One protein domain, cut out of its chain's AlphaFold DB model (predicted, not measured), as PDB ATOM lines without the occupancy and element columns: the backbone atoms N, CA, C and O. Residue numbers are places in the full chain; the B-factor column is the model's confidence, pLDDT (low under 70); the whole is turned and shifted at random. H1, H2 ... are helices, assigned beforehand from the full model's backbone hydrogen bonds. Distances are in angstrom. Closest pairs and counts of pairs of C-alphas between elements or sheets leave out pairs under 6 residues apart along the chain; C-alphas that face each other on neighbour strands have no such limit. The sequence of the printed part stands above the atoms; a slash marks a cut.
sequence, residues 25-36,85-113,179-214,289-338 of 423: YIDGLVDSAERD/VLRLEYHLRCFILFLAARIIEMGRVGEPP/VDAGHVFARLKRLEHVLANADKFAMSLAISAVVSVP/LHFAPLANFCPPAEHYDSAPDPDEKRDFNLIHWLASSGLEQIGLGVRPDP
ATOM      1  N   TYR A  25      -3.958  -7.077 -24.294       91.88
ATOM      2  CA  TYR A  25      -2.861  -7.960 -23.877       91.88
ATOM      3  C   TYR A  25      -1.642  -7.207 -23.321       91.88
ATOM      4  O   TYR A  25      -1.002  -7.695 -22.389       91.88
ATOM      5  N   ILE A  26      -1.310  -6.028 -23.861       91.56
ATOM      6  CA  ILE A  26      -0.255  -5.165 -23.305       91.56
ATOM      7  C   ILE A  26      -0.686  -4.638 -21.932       91.56
ATOM      8  O   ILE A  26       0.069  -4.787 -20.974       91.56
ATOM      9  N   ASP A  27      -1.899  -4.092 -21.831       91.38
ATOM     10  CA  ASP A  27      -2.452  -3.518 -20.600       91.38
ATOM     11  C   ASP A  27      -2.541  -4.599 -19.500       91.38
ATOM     12  O   ASP A  27      -1.988  -4.428 -18.415       91.38
ATOM     13  N   GLY A  28      -3.090  -5.784 -19.803       89.50
ATOM     14  CA  GLY A  28      -3.163  -6.902 -18.852       89.50
ATOM     15  C   GLY A  28      -1.797  -7.449 -18.404       89.50
ATOM     16  O   GLY A  28      -1.646  -7.889 -17.256       89.50
ATOM     17  N   LEU A  29      -0.776  -7.397 -19.269       86.94
ATOM     18  CA  LEU A  29       0.597  -7.756 -18.903       86.94
ATOM     19  C   LEU A  29       1.261  -6.681 -18.034       86.94
ATOM     20  O   LEU A  29       2.008  -7.033 -17.120       86.94
ATOM     21  N   VAL A  30       0.982  -5.398 -18.280       85.88
ATOM     22  CA  VAL A  30       1.412  -4.297 -17.407       85.88
ATOM     23  C   VAL A  30       0.768  -4.456 -16.030       85.88
ATOM     24  O   VAL A  30       1.505  -4.553 -15.054       85.88
ATOM     25  N   ASP A  31      -0.553  -4.628 -15.944       84.69
ATOM     26  CA  ASP A  31      -1.281  -4.835 -14.680       84.69
ATOM     27  C   ASP A  31      -0.792  -6.064 -13.897       84.69
ATOM     28  O   ASP A  31      -0.817  -6.091 -12.664       84.69
ATOM     29  N   SER A  32      -0.378  -7.124 -14.596       81.19
ATOM     30  CA  SER A  32       0.227  -8.305 -13.968       81.19
ATOM     31  C   SER A  32       1.630  -7.988 -13.440       81.19
ATOM     32  O   SER A  32       1.921  -8.244 -12.274       81.19
ATOM     33  N   ALA A  33       2.469  -7.337 -14.250       77.00
ATOM     34  CA  ALA A  33       3.817  -6.935 -13.856       77.00
ATOM     35  C   ALA A  33       3.839  -5.837 -12.773       77.00
ATOM     36  O   ALA A  33       4.841  -5.692 -12.074       77.00
ATOM     37  N   GLU A  34       2.768  -5.051 -12.623       75.50
ATOM     38  CA  GLU A  34       2.601  -4.098 -11.522       75.50
ATOM     39  C   GLU A  34       2.221  -4.806 -10.218       75.50
ATOM     40  O   GLU A  34       2.837  -4.524  -9.192       75.50
ATOM     41  N   ARG A  35       1.298  -5.778 -10.266       73.75
ATOM     42  CA  ARG A  35       0.950  -6.626  -9.110       73.75
ATOM     43  C   ARG A  35       2.143  -7.443  -8.602       73.75
ATOM     44  O   ARG A  35       2.337  -7.539  -7.395       73.75
ATOM     45  N   ASP A  36       3.002  -7.926  -9.499       67.31
ATOM     46  CA  ASP A  36       4.238  -8.647  -9.151       67.31
ATOM     47  C   ASP A  36       5.328  -7.768  -8.482       67.31
ATOM     48  O   ASP A  36       6.374  -8.284  -8.072       67.31
ATOM     49  N   VAL A  85       6.845 -10.517 -23.074       89.69
ATOM     50  CA  VAL A  85       7.394  -9.398 -23.870       89.69
ATOM     51  C   VAL A  85       7.814  -9.862 -25.266       89.69
ATOM     52  O   VAL A  85       7.469  -9.214 -26.250       89.69
ATOM     53  N   LEU A  86       8.523 -10.990 -25.380       91.00
ATOM     54  CA  LEU A  86       8.938 -11.538 -26.678       91.00
ATOM     55  C   LEU A  86       7.737 -11.988 -27.529       91.00
ATOM     56  O   LEU A  86       7.714 -11.712 -28.730       91.00
ATOM     57  N   ARG A  87       6.713 -12.606 -26.915       92.69
ATOM     58  CA  ARG A  87       5.452 -12.955 -27.595       92.69
ATOM     59  C   ARG A  87       4.754 -11.710 -28.152       92.69
ATOM     60  O   ARG A  87       4.318 -11.733 -29.305       92.69
ATOM     61  N   LEU A  88       4.658 -10.628 -27.379       92.44
ATOM     62  CA  LEU A  88       4.022  -9.383 -27.826       92.44
ATOM     63  C   LEU A  88       4.859  -8.626 -28.868       92.44
ATOM     64  O   LEU A  88       4.298  -8.097 -29.824       92.44
ATOM     65  N   GLU A  89       6.191  -8.627 -28.763       93.56
ATOM     66  CA  GLU A  89       7.061  -8.087 -29.820       93.56
ATOM     67  C   GLU A  89       6.865  -8.820 -31.152       93.56
ATOM     68  O   GLU A  89       6.850  -8.179 -32.205       93.56
ATOM     69  N   TYR A  90       6.684 -10.143 -31.124       94.69
ATOM     70  CA  TYR A  90       6.359 -10.915 -32.322       94.69
ATOM     71  C   TYR A  90       4.990 -10.523 -32.895       94.69
ATOM     72  O   TYR A  90       4.890 -10.249 -34.094       94.69
ATOM     73  N   HIS A  91       3.950 -10.469 -32.052       93.38
ATOM     74  CA  HIS A  91       2.602 -10.050 -32.455       93.38
ATOM     75  C   HIS A  91       2.619  -8.671 -33.125       93.38
ATOM     76  O   HIS A  91       2.094  -8.516 -34.225       93.38
ATOM     77  N   LEU A  92       3.262  -7.682 -32.492       95.12
ATOM     78  CA  LEU A  92       3.344  -6.315 -33.009       95.12
ATOM     79  C   LEU A  92       4.100  -6.242 -34.338       95.12
ATOM     80  O   LEU A  92       3.671  -5.519 -35.232       95.12
ATOM     81  N   ARG A  93       5.182  -7.014 -34.513       95.25
ATOM     82  CA  ARG A  93       5.878  -7.101 -35.810       95.25
ATOM     83  C   ARG A  93       4.970  -7.669 -36.896       95.25
ATOM     84  O   ARG A  93       4.903  -7.085 -37.971       95.25
ATOM     85  N   CYS A  94       4.247  -8.752 -36.617       95.19
ATOM     86  CA  CYS A  94       3.306  -9.330 -37.579       95.19
ATOM     87  C   CYS A  94       2.168  -8.355 -37.909       95.19
ATOM     88  O   CYS A  94       1.871  -8.145 -39.080       95.19
ATOM     89  N   PHE A  95       1.601  -7.679 -36.907       96.50
ATOM     90  CA  PHE A  95       0.564  -6.666 -37.109       96.50
ATOM     91  C   PHE A  95       1.050  -5.484 -37.966       96.50
ATOM     92  O   PHE A  95       0.368  -5.086 -38.906       96.50
ATOM     93  N   ILE A  96       2.256  -4.967 -37.711       95.75
ATOM     94  CA  ILE A  96       2.866  -3.895 -38.515       95.75
ATOM     95  C   ILE A  96       3.140  -4.358 -39.958       95.75
ATOM     96  O   ILE A  96       2.930  -3.583 -40.889       95.75
ATOM     97  N   LEU A  97       3.571  -5.608 -40.167       94.88
ATOM     98  CA  LEU A  97       3.778  -6.176 -41.507       94.88
ATOM     99  C   LEU A  97       2.456  -6.373 -42.263       94.88
ATOM    100  O   LEU A  97       2.386  -6.045 -43.444       94.88
ATOM    101  N   PHE A  98       1.404  -6.832 -41.582       95.62
ATOM    102  CA  PHE A  98       0.043  -6.910 -42.122       95.62
ATOM    103  C   PHE A  98      -0.480  -5.527 -42.545       95.62
ATOM    104  O   PHE A  98      -0.947  -5.364 -43.671       95.62
ATOM    105  N   LEU A  99      -0.331  -4.507 -41.690       95.69
ATOM    106  CA  LEU A  99      -0.668  -3.123 -42.037       95.69
ATOM    107  C   LEU A  99       0.143  -2.624 -43.243       95.69
ATOM    108  O   LEU A  99      -0.429  -2.032 -44.156       95.69
ATOM    109  N   ALA A 100       1.456  -2.876 -43.278       93.62
ATOM    110  CA  ALA A 100       2.319  -2.458 -44.383       93.62
ATOM    111  C   ALA A 100       1.894  -3.113 -45.706       93.62
ATOM    112  O   ALA A 100       1.784  -2.424 -46.720       93.62
ATOM    113  N   ALA A 101       1.581  -4.411 -45.680       93.31
ATOM    114  CA  ALA A 101       1.058  -5.127 -46.836       93.31
ATOM    115  C   ALA A 101      -0.265  -4.526 -47.324       93.31
ATOM    116  O   ALA A 101      -0.397  -4.218 -48.507       93.31
ATOM    117  N   ARG A 102      -1.203  -4.250 -46.409       93.50
ATOM    118  CA  ARG A 102      -2.504  -3.651 -46.742       93.50
ATOM    119  C   ARG A 102      -2.377  -2.225 -47.302       93.50
ATOM    120  O   ARG A 102      -3.156  -1.840 -48.169       93.50
ATOM    121  N   ILE A 103      -1.393  -1.442 -46.850       93.06
ATOM    122  CA  ILE A 103      -1.082  -0.108 -47.404       93.06
ATOM    123  C   ILE A 103      -0.568  -0.216 -48.850       93.06
ATOM    124  O   ILE A 103      -1.001   0.572 -49.696       93.06
ATOM    125  N   ILE A 104       0.313  -1.185 -49.133       90.56
ATOM    126  CA  ILE A 104       0.838  -1.460 -50.483       90.56
ATOM    127  C   ILE A 104      -0.285  -1.946 -51.408       90.56
ATOM    128  O   ILE A 104      -0.468  -1.385 -52.484       90.56
ATOM    129  N   GLU A 105      -1.072  -2.929 -50.967       89.06
ATOM    130  CA  GLU A 105      -2.191  -3.517 -51.719       89.06
ATOM    131  C   GLU A 105      -3.240  -2.465 -52.121       89.06
ATOM    132  O   GLU A 105      -3.700  -2.442 -53.258       89.06
ATOM    133  N   MET A 106      -3.581  -1.539 -51.216       88.19
ATOM    134  CA  MET A 106      -4.502  -0.433 -51.508       88.19
ATOM    135  C   MET A 106      -3.890   0.681 -52.382       88.19
ATOM    136  O   MET A 106      -4.550   1.699 -52.598       88.19
ATOM    137  N   GLY A 107      -2.627   0.565 -52.811       80.88
ATOM    138  CA  GLY A 107      -1.921   1.614 -53.554       80.88
ATOM    139  C   GLY A 107      -1.731   2.917 -52.765       80.88
ATOM    140  O   GLY A 107      -1.477   3.962 -53.355       80.88
ATOM    141  N   ARG A 108      -1.852   2.889 -51.427       69.62
ATOM    142  CA  ARG A 108      -1.770   4.081 -50.554       69.62
ATOM    143  C   ARG A 108      -0.339   4.459 -50.171       69.62
ATOM    144  O   ARG A 108      -0.127   5.219 -49.224       69.62
ATOM    145  N   VAL A 109       0.646   3.940 -50.896       66.12
ATOM    146  CA  VAL A 109       2.029   4.399 -50.793       66.12
ATOM    147  C   VAL A 109       2.102   5.743 -51.505       66.12
ATOM    148  O   VAL A 109       2.285   5.814 -52.717       66.12
ATOM    149  N   GLY A 110       1.885   6.813 -50.736       53.06
ATOM    150  CA  GLY A 110       2.120   8.171 -51.209       53.06
ATOM    151  C   GLY A 110       3.559   8.336 -51.695       53.06
ATOM    152  O   GLY A 110       4.441   7.560 -51.314       53.06
ATOM    153  N   GLU A 111       3.777   9.353 -52.528       48.88
ATOM    154  CA  GLU A 111       5.103   9.713 -53.030       48.88
ATOM    155  C   GLU A 111       6.125   9.704 -51.876       48.88
ATOM    156  O   GLU A 111       5.812  10.233 -50.798       48.88
ATOM    157  N   PRO A 112       7.301   9.058 -52.037       53.50
ATOM    158  CA  PRO A 112       8.280   8.968 -50.964       53.50
ATOM    159  C   PRO A 112       8.549  10.372 -50.421       53.50
ATOM    160  O   PRO A 112       8.816  11.265 -51.227       53.50
ATOM    161  N   PRO A 113       8.469  10.601 -49.094       53.28
ATOM    162  CA  PRO A 113       8.655  11.929 -48.539       53.28
ATOM    163  C   PRO A 113      10.009  12.441 -49.012       53.28
ATOM    164  O   PRO A 113      11.030  11.818 -48.698       53.28
ATOM    165  N   VAL A 179      18.788  -9.900 -15.984       56.22
ATOM    166  CA  VAL A 179      18.056  -8.872 -16.714       56.22
ATOM    167  C   VAL A 179      17.466  -7.963 -15.650       56.22
ATOM    168  O   VAL A 179      16.626  -8.397 -14.864       56.22
ATOM    169  N   ASP A 180      17.952  -6.728 -15.598       66.19
ATOM    170  CA  ASP A 180      17.402  -5.697 -14.727       66.19
ATOM    171  C   ASP A 180      15.885  -5.601 -14.957       66.19
ATOM    172  O   ASP A 180      15.432  -5.495 -16.101       66.19
ATOM    173  N   ALA A 181      15.093  -5.639 -13.885       66.69
ATOM    174  CA  ALA A 181      13.644  -5.494 -13.978       66.69
ATOM    175  C   ALA A 181      13.271  -4.179 -14.686       66.69
ATOM    176  O   ALA A 181      12.345  -4.159 -15.502       66.69
ATOM    177  N   GLY A 182      14.060  -3.112 -14.484       71.88
ATOM    178  CA  GLY A 182      13.913  -1.847 -15.205       71.88
ATOM    179  C   GLY A 182      14.017  -1.991 -16.730       71.88
ATOM    180  O   GLY A 182      13.301  -1.307 -17.459       71.88
ATOM    181  N   HIS A 183      14.824  -2.931 -17.235       79.19
ATOM    182  CA  HIS A 183      14.904  -3.232 -18.668       79.19
ATOM    183  C   HIS A 183      13.626  -3.902 -19.195       79.19
ATOM    184  O   HIS A 183      13.187  -3.587 -20.303       79.19
ATOM    185  N   VAL A 184      13.003  -4.789 -18.409       78.44
ATOM    186  CA  VAL A 184      11.741  -5.453 -18.781       78.44
ATOM    187  C   VAL A 184      10.603  -4.430 -18.848       78.44
ATOM    188  O   VAL A 184       9.941  -4.323 -19.881       78.44
ATOM    189  N   PHE A 185      10.445  -3.594 -17.814       77.06
ATOM    190  CA  PHE A 185       9.458  -2.504 -17.810       77.06
ATOM    191  C   PHE A 185       9.703  -1.482 -18.932       77.06
ATOM    192  O   PHE A 185       8.760  -1.039 -19.589       77.06
ATOM    193  N   ALA A 186      10.965  -1.147 -19.224       81.31
ATOM    194  CA  ALA A 186      11.305  -0.264 -20.339       81.31
ATOM    195  C   ALA A 186      10.966  -0.870 -21.714       81.31
ATOM    196  O   ALA A 186      10.681  -0.112 -22.642       81.31
ATOM    197  N   ARG A 187      10.982  -2.203 -21.870       85.31
ATOM    198  CA  ARG A 187      10.476  -2.869 -23.084       85.31
ATOM    199  C   ARG A 187       8.955  -2.843 -23.136       85.31
ATOM    200  O   ARG A 187       8.438  -2.396 -24.151       85.31
ATOM    201  N   LEU A 188       8.257  -3.202 -22.055       83.81
ATOM    202  CA  LEU A 188       6.787  -3.139 -21.973       83.81
ATOM    203  C   LEU A 188       6.245  -1.765 -22.395       83.81
ATOM    204  O   LEU A 188       5.452  -1.675 -23.330       83.81
ATOM    205  N   LYS A 189       6.779  -0.682 -21.816       86.31
ATOM    206  CA  LYS A 189       6.390   0.696 -22.167       86.31
ATOM    207  C   LYS A 189       6.705   1.079 -23.624       86.31
ATOM    208  O   LYS A 189       6.052   1.944 -24.203       86.31
ATOM    209  N   ARG A 190       7.700   0.440 -24.253       89.31
ATOM    210  CA  ARG A 190       7.950   0.602 -25.696       89.31
ATOM    211  C   ARG A 190       6.916  -0.133 -26.545       89.31
ATOM    212  O   ARG A 190       6.633   0.359 -27.628       89.31
ATOM    213  N   LEU A 191       6.348  -1.255 -26.091       90.69
ATOM    214  CA  LEU A 191       5.319  -1.990 -26.844       90.69
ATOM    215  C   LEU A 191       4.039  -1.164 -26.991       90.69
ATOM    216  O   LEU A 191       3.521  -1.046 -28.097       90.69
ATOM    217  N   GLU A 192       3.603  -0.518 -25.907       89.69
ATOM    218  CA  GLU A 192       2.497   0.449 -25.908       89.69
ATOM    219  C   GLU A 192       2.742   1.570 -26.938       89.69
ATOM    220  O   GLU A 192       1.925   1.811 -27.828       89.69
ATOM    221  N   HIS A 193       3.923   2.201 -26.890       90.88
ATOM    222  CA  HIS A 193       4.310   3.246 -27.841       90.88
ATOM    223  C   HIS A 193       4.397   2.747 -29.296       90.88
ATOM    224  O   HIS A 193       4.052   3.488 -30.220       90.88
ATOM    225  N   VAL A 194       4.860   1.511 -29.510       92.69
ATOM    226  CA  VAL A 194       4.940   0.881 -30.837       92.69
ATOM    227  C   VAL A 194       3.545   0.621 -31.396       92.69
ATOM    228  O   VAL A 194       3.305   0.974 -32.547       92.69
ATOM    229  N   LEU A 195       2.617   0.094 -30.592       93.56
ATOM    230  CA  LEU A 195       1.226  -0.109 -31.003       93.56
ATOM    231  C   LEU A 195       0.541   1.225 -31.336       93.56
ATOM    232  O   LEU A 195      -0.054   1.358 -32.402       93.56
ATOM    233  N   ALA A 196       0.713   2.246 -30.491       93.06
ATOM    234  CA  ALA A 196       0.164   3.589 -30.706       93.06
ATOM    235  C   ALA A 196       0.724   4.316 -31.950       93.06
ATOM    236  O   ALA A 196       0.186   5.343 -32.365       93.06
ATOM    237  N   ASN A 197       1.814   3.818 -32.545       94.12
ATOM    238  CA  ASN A 197       2.413   4.356 -33.767       94.12
ATOM    239  C   ASN A 197       2.523   3.297 -34.882       94.12
ATOM    240  O   ASN A 197       3.268   3.513 -35.842       94.12
ATOM    241  N   ALA A 198       1.790   2.180 -34.780       93.06
ATOM    242  CA  ALA A 198       1.888   1.047 -35.701       93.06
ATOM    243  C   ALA A 198       1.691   1.471 -37.165       93.06
ATOM    244  O   ALA A 198       2.496   1.091 -38.014       93.06
ATOM    245  N   ASP A 199       0.722   2.350 -37.439       92.62
ATOM    246  CA  ASP A 199       0.455   2.892 -38.778       92.62
ATOM    247  C   ASP A 199       1.657   3.644 -39.369       92.62
ATOM    248  O   ASP A 199       1.957   3.516 -40.554       92.62
ATOM    249  N   LYS A 200       2.398   4.401 -38.547       91.19
ATOM    250  CA  LYS A 200       3.586   5.151 -38.994       91.19
ATOM    251  C   LYS A 200       4.739   4.207 -39.326       91.19
ATOM    252  O   LYS A 200       5.434   4.419 -40.318       91.19
ATOM    253  N   PHE A 201       4.931   3.160 -38.520       92.88
ATOM    254  CA  PHE A 201       5.919   2.118 -38.807       92.88
ATOM    255  C   PHE A 201       5.546   1.339 -40.071       92.88
ATOM    256  O   PHE A 201       6.396   1.157 -40.939       92.88
ATOM    257  N   ALA A 202       4.277   0.957 -40.213       92.75
ATOM    258  CA  ALA A 202       3.752   0.270 -41.385       92.75
ATOM    259  C   ALA A 202       3.905   1.109 -42.663       92.75
ATOM    260  O   ALA A 202       4.408   0.610 -43.665       92.75
ATOM    261  N   MET A 203       3.567   2.401 -42.616       88.62
ATOM    262  CA  MET A 203       3.724   3.318 -43.747       88.62
ATOM    263  C   MET A 203       5.199   3.548 -44.105       88.62
ATOM    264  O   MET A 203       5.561   3.494 -45.277       88.62
ATOM    265  N   SER A 204       6.077   3.731 -43.110       88.88
ATOM    266  CA  SER A 204       7.522   3.859 -43.343       88.88
ATOM    267  C   SER A 204       8.121   2.590 -43.951       88.88
ATOM    268  O   SER A 204       9.006   2.686 -44.800       88.88
ATOM    269  N   LEU A 205       7.653   1.408 -43.542       90.31
ATOM    270  CA  LEU A 205       8.058   0.129 -44.125       90.31
ATOM    271  C   LEU A 205       7.498  -0.056 -45.539       90.31
ATOM    272  O   LEU A 205       8.233  -0.521 -46.402       90.31
ATOM    273  N   ALA A 206       6.256   0.356 -45.799       88.81
ATOM    274  CA  ALA A 206       5.635   0.297 -47.122       88.81
ATOM    275  C   ALA A 206       6.349   1.195 -48.148       88.81
ATOM    276  O   ALA A 206       6.686   0.734 -49.236       88.81
ATOM    277  N   ILE A 207       6.670   2.441 -47.777       84.88
ATOM    278  CA  ILE A 207       7.494   3.345 -48.598       84.88
ATOM    279  C   ILE A 207       8.869   2.715 -48.846       84.88
ATOM    280  O   ILE A 207       9.334   2.656 -49.982       84.88
ATOM    281  N   SER A 208       9.505   2.200 -47.789       85.50
ATOM    282  CA  SER A 208      10.825   1.568 -47.895       85.50
ATOM    283  C   SER A 208      10.796   0.340 -48.806       85.50
ATOM    284  O   SER A 208      11.733   0.148 -49.569       85.50
ATOM    285  N   ALA A 209       9.731  -0.466 -48.760       86.19
ATOM    286  CA  ALA A 209       9.514  -1.619 -49.630       86.19
ATOM    287  C   ALA A 209       9.416  -1.201 -51.099       86.19
ATOM    288  O   ALA A 209      10.218  -1.658 -51.905       86.19
ATOM    289  N   VAL A 210       8.516  -0.267 -51.428       84.50
ATOM    290  CA  VAL A 210       8.325   0.214 -52.809       84.50
ATOM    291  C   VAL A 210       9.596   0.856 -53.377       84.50
ATOM    292  O   VAL A 210       9.924   0.614 -54.533       84.50
ATOM    293  N   VAL A 211      10.356   1.605 -52.571       82.44
ATOM    294  CA  VAL A 211      11.655   2.175 -52.987       82.44
ATOM    295  C   VAL A 211      12.755   1.107 -53.101       82.44
ATOM    296  O   VAL A 211      13.669   1.256 -53.909       82.44
ATOM    297  N   SER A 212      12.693   0.037 -52.299       71.50
ATOM    298  CA  SER A 212      13.702  -1.037 -52.291       71.50
ATOM    299  C   SER A 212      13.447  -2.137 -53.314       71.50
ATOM    300  O   SER A 212      14.350  -2.944 -53.522       71.50
ATOM    301  N   VAL A 213      12.264  -2.207 -53.934       63.88
ATOM    302  CA  VAL A 213      12.054  -3.002 -55.151       63.88
ATOM    303  C   VAL A 213      12.867  -2.323 -56.251       63.88
ATOM    304  O   VAL A 213      12.468  -1.256 -56.724       63.88
ATOM    305  N   PRO A 214      14.012  -2.887 -56.680       51.84
ATOM    306  CA  PRO A 214      14.694  -2.351 -57.840       51.84
ATOM    307  C   PRO A 214      13.745  -2.543 -59.018       51.84
ATOM    308  O   PRO A 214      13.070  -3.574 -59.097       51.84
ATOM    309  N   LEU A 289      10.512  -5.759 -45.711       86.38
ATOM    310  CA  LEU A 289       9.420  -6.569 -45.127       86.38
ATOM    311  C   LEU A 289       9.810  -8.037 -44.855       86.38
ATOM    312  O   LEU A 289       8.976  -8.823 -44.408       86.38
ATOM    313  N   HIS A 290      11.057  -8.444 -45.121       88.38
ATOM    314  CA  HIS A 290      11.515  -9.813 -44.884       88.38
ATOM    315  C   HIS A 290      11.546 -10.127 -43.381       88.38
ATOM    316  O   HIS A 290      12.453  -9.718 -42.646       88.38
ATOM    317  N   PHE A 291      10.603 -10.954 -42.935       90.00
ATOM    318  CA  PHE A 291      10.561 -11.480 -41.577       90.00
ATOM    319  C   PHE A 291      10.604 -13.012 -41.603       90.00
ATOM    320  O   PHE A 291       9.609 -13.673 -41.882       90.00
ATOM    321  N   ALA A 292      11.781 -13.575 -41.302       89.25
ATOM    322  CA  ALA A 292      12.072 -15.008 -41.438       89.25
ATOM    323  C   ALA A 292      11.037 -15.964 -40.799       89.25
ATOM    324  O   ALA A 292      10.763 -16.999 -41.399       89.25
ATOM    325  N   PRO A 293      10.407 -15.662 -39.642       91.06
ATOM    326  CA  PRO A 293       9.378 -16.536 -39.081       91.06
ATOM    327  C   PRO A 293       8.120 -16.713 -39.943       91.06
ATOM    328  O   PRO A 293       7.429 -17.705 -39.743       91.06
ATOM    329  N   LEU A 294       7.828 -15.802 -40.883       90.62
ATOM    330  CA  LEU A 294       6.712 -15.926 -41.840       90.62
ATOM    331  C   LEU A 294       7.043 -16.840 -43.035       90.62
ATOM    332  O   LEU A 294       6.204 -17.035 -43.906       90.62
ATOM    333  N   ALA A 295       8.250 -17.417 -43.088       87.56
ATOM    334  CA  ALA A 295       8.560 -18.508 -44.013       87.56
ATOM    335  C   ALA A 295       7.879 -19.832 -43.612       87.56
ATOM    336  O   ALA A 295       7.783 -20.746 -44.429       87.56
ATOM    337  N   ASN A 296       7.416 -19.944 -42.362       87.62
ATOM    338  CA  ASN A 296       6.658 -21.084 -41.855       87.62
ATOM    339  C   ASN A 296       5.158 -20.762 -41.857       87.62
ATOM    340  O   ASN A 296       4.779 -19.620 -41.631       87.62
ATOM    341  N   PHE A 297       4.310 -21.779 -42.035       84.38
ATOM    342  CA  PHE A 297       2.843 -21.658 -41.927       84.38
ATOM    343  C   PHE A 297       2.330 -21.419 -40.500       84.38
ATOM    344  O   PHE A 297       1.180 -21.027 -40.310       84.38
ATOM    345  N   CYS A 298       3.139 -21.761 -39.499       88.31
ATOM    346  CA  CYS A 298       2.785 -21.663 -38.091       88.31
ATOM    347  C   CYS A 298       3.768 -20.728 -37.384       88.31
ATOM    348  O   CYS A 298       4.968 -20.758 -37.691       88.31
ATOM    349  N   PRO A 299       3.303 -19.940 -36.400       92.12
ATOM    350  CA  PRO A 299       4.194 -19.100 -35.623       92.12
ATOM    351  C   PRO A 299       5.154 -19.951 -34.766       92.12
ATOM    352  O   PRO A 299       4.868 -21.117 -34.481       92.12
ATOM    353  N   PRO A 300       6.297 -19.392 -34.321       93.19
ATOM    354  CA  PRO A 300       7.275 -20.117 -33.515       93.19
ATOM    355  C   PRO A 300       6.665 -20.737 -32.254       93.19
ATOM    356  O   PRO A 300       6.031 -20.037 -31.458       93.19
ATOM    357  N   ALA A 301       6.925 -22.031 -32.045       89.88
ATOM    358  CA  ALA A 301       6.405 -22.803 -30.914       89.88
ATOM    359  C   ALA A 301       6.712 -22.141 -29.558       89.88
ATOM    360  O   ALA A 301       5.821 -22.009 -28.728       89.88
ATOM    361  N   GLU A 302       7.922 -21.600 -29.374       89.94
ATOM    362  CA  GLU A 302       8.325 -20.882 -28.151       89.94
ATOM    363  C   GLU A 302       7.369 -19.744 -27.758       89.94
ATOM    364  O   GLU A 302       7.147 -19.488 -26.575       89.94
ATOM    365  N   HIS A 303       6.797 -19.047 -28.743       90.94
ATOM    366  CA  HIS A 303       5.838 -17.973 -28.511       90.94
ATOM    367  C   HIS A 303       4.406 -18.514 -28.424       90.94
ATOM    368  O   HIS A 303       3.663 -18.087 -27.539       90.94
ATOM    369  N   TYR A 304       4.041 -19.474 -29.282       91.81
ATOM    370  CA  TYR A 304       2.704 -20.079 -29.328       91.81
ATOM    371  C   TYR A 304       2.369 -20.838 -28.038       91.81
ATOM    372  O   TYR A 304       1.309 -20.643 -27.443       91.81
ATOM    373  N   ASP A 305       3.296 -21.660 -27.552       91.38
ATOM    374  CA  ASP A 305       3.106 -22.467 -26.347       91.38
ATOM    375  C   ASP A 305       3.106 -21.623 -25.070       91.38
ATOM    376  O   ASP A 305       2.470 -22.012 -24.093       91.38
ATOM    377  N   SER A 306       3.741 -20.444 -25.097       88.44
ATOM    378  CA  SER A 306       3.766 -19.502 -23.970       88.44
ATOM    379  C   SER A 306       2.452 -18.753 -23.727       88.44
ATOM    380  O   SER A 306       2.298 -18.132 -22.672       88.44
ATOM    381  N   ALA A 307       1.538 -18.733 -24.702       88.44
ATOM    382  CA  ALA A 307       0.242 -18.082 -24.542       88.44
ATOM    383  C   ALA A 307      -0.611 -18.867 -23.522       88.44
ATOM    384  O   ALA A 307      -0.795 -20.073 -23.713       88.44
ATOM    385  N   PRO A 308      -1.094 -18.225 -22.440       82.69
ATOM    386  CA  PRO A 308      -1.846 -18.907 -21.388       82.69
ATOM    387  C   PRO A 308      -3.214 -19.364 -21.897       82.69
ATOM    388  O   PRO A 308      -3.602 -20.511 -21.676       82.69
ATOM    389  N   ASP A 309      -3.898 -18.491 -22.636       88.69
ATOM    390  CA  ASP A 309      -5.288 -18.681 -23.025       88.69
ATOM    391  C   ASP A 309      -5.426 -19.218 -24.458       88.69
ATOM    392  O   ASP A 309      -4.642 -18.861 -25.349       88.69
ATOM    393  N   PRO A 310      -6.449 -20.052 -24.734       88.81
ATOM    394  CA  PRO A 310      -6.727 -20.528 -26.089       88.81
ATOM    395  C   PRO A 310      -7.071 -19.374 -27.040       88.81
ATOM    396  O   PRO A 310      -6.821 -19.472 -28.238       88.81
ATOM    397  N   ASP A 311      -7.602 -18.271 -26.518       89.12
ATOM    398  CA  ASP A 311      -8.013 -17.099 -27.289       89.12
ATOM    399  C   ASP A 311      -6.794 -16.313 -27.778       89.12
ATOM    400  O   ASP A 311      -6.691 -16.049 -28.975       89.12
ATOM    401  N   GLU A 312      -5.803 -16.091 -26.905       90.31
ATOM    402  CA  GLU A 312      -4.486 -15.578 -27.305       90.31
ATOM    403  C   GLU A 312      -3.834 -16.466 -28.376       90.31
ATOM    404  O   GLU A 312      -3.269 -15.955 -29.341       90.31
ATOM    405  N   LYS A 313      -3.927 -17.800 -28.258       92.94
ATOM    406  CA  LYS A 313      -3.383 -18.723 -29.277       92.94
ATOM    407  C   LYS A 313      -4.095 -18.602 -30.624       92.94
ATOM    408  O   LYS A 313      -3.448 -18.722 -31.667       92.94
ATOM    409  N   ARG A 314      -5.412 -18.370 -30.620       92.00
ATOM    410  CA  ARG A 314      -6.197 -18.140 -31.843       92.00
ATOM    411  C   ARG A 314      -5.836 -16.800 -32.487       92.00
ATOM    412  O   ARG A 314      -5.600 -16.773 -33.694       92.00
ATOM    413  N   ASP A 315      -5.708 -15.732 -31.703       92.06
ATOM    414  CA  ASP A 315      -5.276 -14.422 -32.202       92.06
ATOM    415  C   ASP A 315      -3.830 -14.423 -32.707       92.06
ATOM    416  O   ASP A 315      -3.543 -13.843 -33.755       92.06
ATOM    417  N   PHE A 316      -2.925 -15.136 -32.035       92.62
ATOM    418  CA  PHE A 316      -1.539 -15.273 -32.473       92.62
ATOM    419  C   PHE A 316      -1.436 -15.949 -33.846       92.62
ATOM    420  O   PHE A 316      -0.730 -15.457 -34.730       92.62
ATOM    421  N   ASN A 317      -2.195 -17.031 -34.048       94.31
ATOM    422  CA  ASN A 317      -2.304 -17.704 -35.342       94.31
ATOM    423  C   ASN A 317      -2.936 -16.799 -36.409       94.31
ATOM    424  O   ASN A 317      -2.426 -16.742 -37.527       94.31
ATOM    425  N   LEU A 318      -4.007 -16.070 -36.072       94.44
ATOM    426  CA  LEU A 318      -4.674 -15.144 -36.992       94.44
ATOM    427  C   LEU A 318      -3.726 -14.035 -37.462       94.44
ATOM    428  O   LEU A 318      -3.617 -13.794 -38.660       94.44
ATOM    429  N   ILE A 319      -3.021 -13.373 -36.545       95.31
ATOM    430  CA  ILE A 319      -2.140 -12.240 -36.864       95.31
ATOM    431  C   ILE A 319      -0.901 -12.707 -37.640       95.31
ATOM    432  O   ILE A 319      -0.470 -12.025 -38.571       95.31
ATOM    433  N   HIS A 320      -0.355 -13.881 -37.307       95.50
ATOM    434  CA  HIS A 320       0.698 -14.524 -38.094       95.50
ATOM    435  C   HIS A 320       0.227 -14.807 -39.531       95.50
ATOM    436  O   HIS A 320       0.899 -14.408 -40.482       95.50
ATOM    437  N   TRP A 321      -0.952 -15.421 -39.689       94.75
ATOM    438  CA  TRP A 321      -1.528 -15.733 -40.999       94.75
ATOM    439  C   TRP A 321      -1.865 -14.479 -41.819       94.75
ATOM    440  O   TRP A 321      -1.576 -14.434 -43.012       94.75
ATOM    441  N   LEU A 322      -2.430 -13.434 -41.204       95.62
ATOM    442  CA  LEU A 322      -2.710 -12.153 -41.868       95.62
ATOM    443  C   LEU A 322      -1.425 -11.484 -42.380       95.62
ATOM    444  O   LEU A 322      -1.409 -10.934 -43.480       95.62
ATOM    445  N   ALA A 323      -0.336 -11.564 -41.612       95.06
ATOM    446  CA  ALA A 323       0.962 -11.046 -42.030       95.06
ATOM    447  C   ALA A 323       1.575 -11.870 -43.173       95.06
ATOM    448  O   ALA A 323       2.059 -11.290 -44.144       95.06
ATOM    449  N   SER A 324       1.544 -13.207 -43.094       93.75
ATOM    450  CA  SER A 324       2.096 -14.065 -44.150       93.75
ATOM    451  C   SER A 324       1.294 -13.954 -45.450       93.75
ATOM    452  O   SER A 324       1.877 -13.713 -46.504       93.75
ATOM    453  N   SER A 325      -0.037 -14.054 -45.376       92.12
ATOM    454  CA  SER A 325      -0.925 -13.992 -46.545       92.12
ATOM    455  C   SER A 325      -0.941 -12.612 -47.202       92.12
ATOM    456  O   SER A 325      -0.887 -12.537 -48.426       92.12
ATOM    457  N   GLY A 326      -0.922 -11.523 -46.424       92.56
ATOM    458  CA  GLY A 326      -0.801 -10.167 -46.966       92.56
ATOM    459  C   GLY A 326       0.519  -9.948 -47.715       92.56
ATOM    460  O   GLY A 326       0.520  -9.376 -48.802       92.56
ATOM    461  N   LEU A 327       1.645 -10.443 -47.182       91.62
ATOM    462  CA  LEU A 327       2.937 -10.370 -47.878       91.62
ATOM    463  C   LEU A 327       2.985 -11.272 -49.124       91.62
ATOM    464  O   LEU A 327       3.550 -10.869 -50.140       91.62
ATOM    465  N   GLU A 328       2.379 -12.462 -49.080       89.69
ATOM    466  CA  GLU A 328       2.236 -13.345 -50.248       89.69
ATOM    467  C   GLU A 328       1.402 -12.686 -51.363       89.69
ATOM    468  O   GLU A 328       1.821 -12.705 -52.520       89.69
ATOM    469  N   GLN A 329       0.280 -12.036 -51.028       88.94
ATOM    470  CA  GLN A 329      -0.614 -11.373 -51.991       88.94
ATOM    471  C   GLN A 329       0.053 -10.222 -52.757       88.94
ATOM    472  O   GLN A 329      -0.188 -10.067 -53.952       88.94
ATOM    473  N   ILE A 330       0.921  -9.443 -52.105       88.56
ATOM    474  CA  ILE A 330       1.684  -8.361 -52.758       88.56
ATOM    475  C   ILE A 330       2.962  -8.855 -53.468       88.56
ATOM    476  O   ILE A 330       3.760  -8.038 -53.923       88.56
ATOM    477  N   GLY A 331       3.201 -10.172 -53.531       86.50
ATOM    478  CA  GLY A 331       4.387 -10.759 -54.170       86.50
ATOM    479  C   GLY A 331       5.698 -10.603 -53.386       86.50
ATOM    480  O   GLY A 331       6.768 -10.850 -53.935       86.50
ATOM    481  N   LEU A 332       5.635 -10.212 -52.106       85.56
ATOM    482  CA  LEU A 332       6.797  -9.992 -51.223       85.56
ATOM    483  C   LEU A 332       6.867 -11.029 -50.084       85.56
ATOM    484  O   LEU A 332       7.518 -10.807 -49.058       85.56
ATOM    485  N   GLY A 333       6.182 -12.162 -50.257       80.56
ATOM    486  CA  GLY A 333       6.141 -13.272 -49.310       80.56
ATOM    487  C   GLY A 333       7.513 -13.926 -49.130       80.56
ATOM    488  O   GLY A 333       8.247 -14.151 -50.087       80.56
ATOM    489  N   VAL A 334       7.853 -14.262 -47.883       77.31
ATOM    490  CA  VAL A 334       9.110 -14.961 -47.543       77.31
ATOM    491  C   VAL A 334       8.983 -16.480 -47.736       77.31
ATOM    492  O   VAL A 334       9.987 -17.194 -47.745       77.31
ATOM    493  N   ARG A 335       7.756 -16.998 -47.876       72.25
ATOM    494  CA  ARG A 335       7.512 -18.435 -47.990       72.25
ATOM    495  C   ARG A 335       8.093 -18.968 -49.307       72.25
ATOM    496  O   ARG A 335       7.811 -18.391 -50.356       72.25
ATOM    497  N   PRO A 336       8.884 -20.058 -49.291       66.62
ATOM    498  CA  PRO A 336       9.234 -20.737 -50.530       66.62
ATOM    499  C   PRO A 336       7.942 -21.187 -51.218       66.62
ATOM    500  O   PRO A 336       7.048 -21.727 -50.563       66.62
ATOM    501  N   ASP A 337       7.849 -20.941 -52.525       64.12
ATOM    502  CA  ASP A 337       6.708 -21.365 -53.336       64.12
ATOM    503  C   ASP A 337       6.441 -22.869 -53.101       64.12
ATOM    504  O   ASP A 337       7.340 -23.684 -53.333       64.12
ATOM    505  N   PRO A 338       5.247 -23.252 -52.601       63.53
ATOM    506  CA  PRO A 338       4.937 -24.638 -52.256       63.53
ATOM    507  C   PRO A 338       4.912 -25.567 -53.479       63.53
ATOM    508  O   PRO A 338       4.973 -26.783 -53.306       63.53
TER     509      PRO A 338
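Overview. This is residues 25 to 36, 85 to 113, 179 to 214 and 289 to 338 of the 423 residues of an uncharacterized protein of Ponticaulis sp (UniProt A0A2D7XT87). A long helix, H2, runs through the middle, with the long H7 packed on one side of it and, on another side, H3 and H4, which follow each other through a tight link and make a corner there, H3 packing on the beginning of H2 at a shallow tilt and H4 crossing H2 at a steep one. H1 extends the H3 end past the beginning of H2, and the short H5 and H6 lie on the H7 side. The printed part has 127 residues with seven named helices, H1 to H7 in chain order, and no named strand: all helix. It is compact, with a radius of gyration of the C-alphas of 15.8 A and spans of 49 by 37 by 24 A.

Along the chain. H2, residues 85 to 105, is 30.0 A long and begins at C-alpha 85 (7.394, -9.398, -23.870). H7, residues 310 to 329, is 28.1 A long and ends at C-alpha 329 (-0.614, -11.373, -51.991). H3, residues 181 to 195, measures 21.7 A and H4, residues 198 to 212, 20.5 A. H1, residues 25 to 35, measures 15.3 A and begins at C-alpha 25 (-2.861, -7.960, -23.877). H5 is residues 292 to 295 and H6 residues 301 to 304.

Arrangement. H2 is the hub, touching four helices. It touches H7 at 35.4 degrees, only just a steep tilt, the same way; the closest C-alphas, of Phe 98 and Ala 323, are 4.2 A apart. It touches H4 at a steep tilt of 57 degrees, C-alphas of Ala 100 and Ala 202 closest at 4.3 A. With residues 85 to 92 alone it touches H3, C-alphas of Val 85 and Leu 188 closest at 6.6 A. H2 and H6 only just touch, with 3 pairs of C-alphas within 8 A, through residues 86 to 87 of H2 alone; Arg 87 and His 303 have the closest C-alphas, 5.1 A. H1 touches residues 188 to 192 of H3 alone, opposite ways at a shallow tilt of 25 degrees, C-alphas of Ile 26 and Glu 192 closest at 6.8 A. H5 touches residues 320 to 324 of H7 alone, C-alphas of Leu 294 and Ser 324 closest at 5.5 A. H1 and H7 are apart. Every O i to N i+4 pair is within hydrogen-bond range in H1, H2, H3, H4 and H7; H5 and H6 are too short for one.

Size, cuts and confidence. The C-alphas farthest apart, of Arg 35 and Pro 214, are 50.8 A apart. Residues 37 to 84, 114 to 178 and 215 to 288 are not printed, with C-alpha gaps of 15.1, 39.2 and 14.4 A. The links H3 to H4, H5 to H6 and H6 to H7 are tight. Mean pLDDT of the printed part is 85.7; residues 36, 108 to 113, 179 to 181, 213 to 214 and 336 to 338 are under 70.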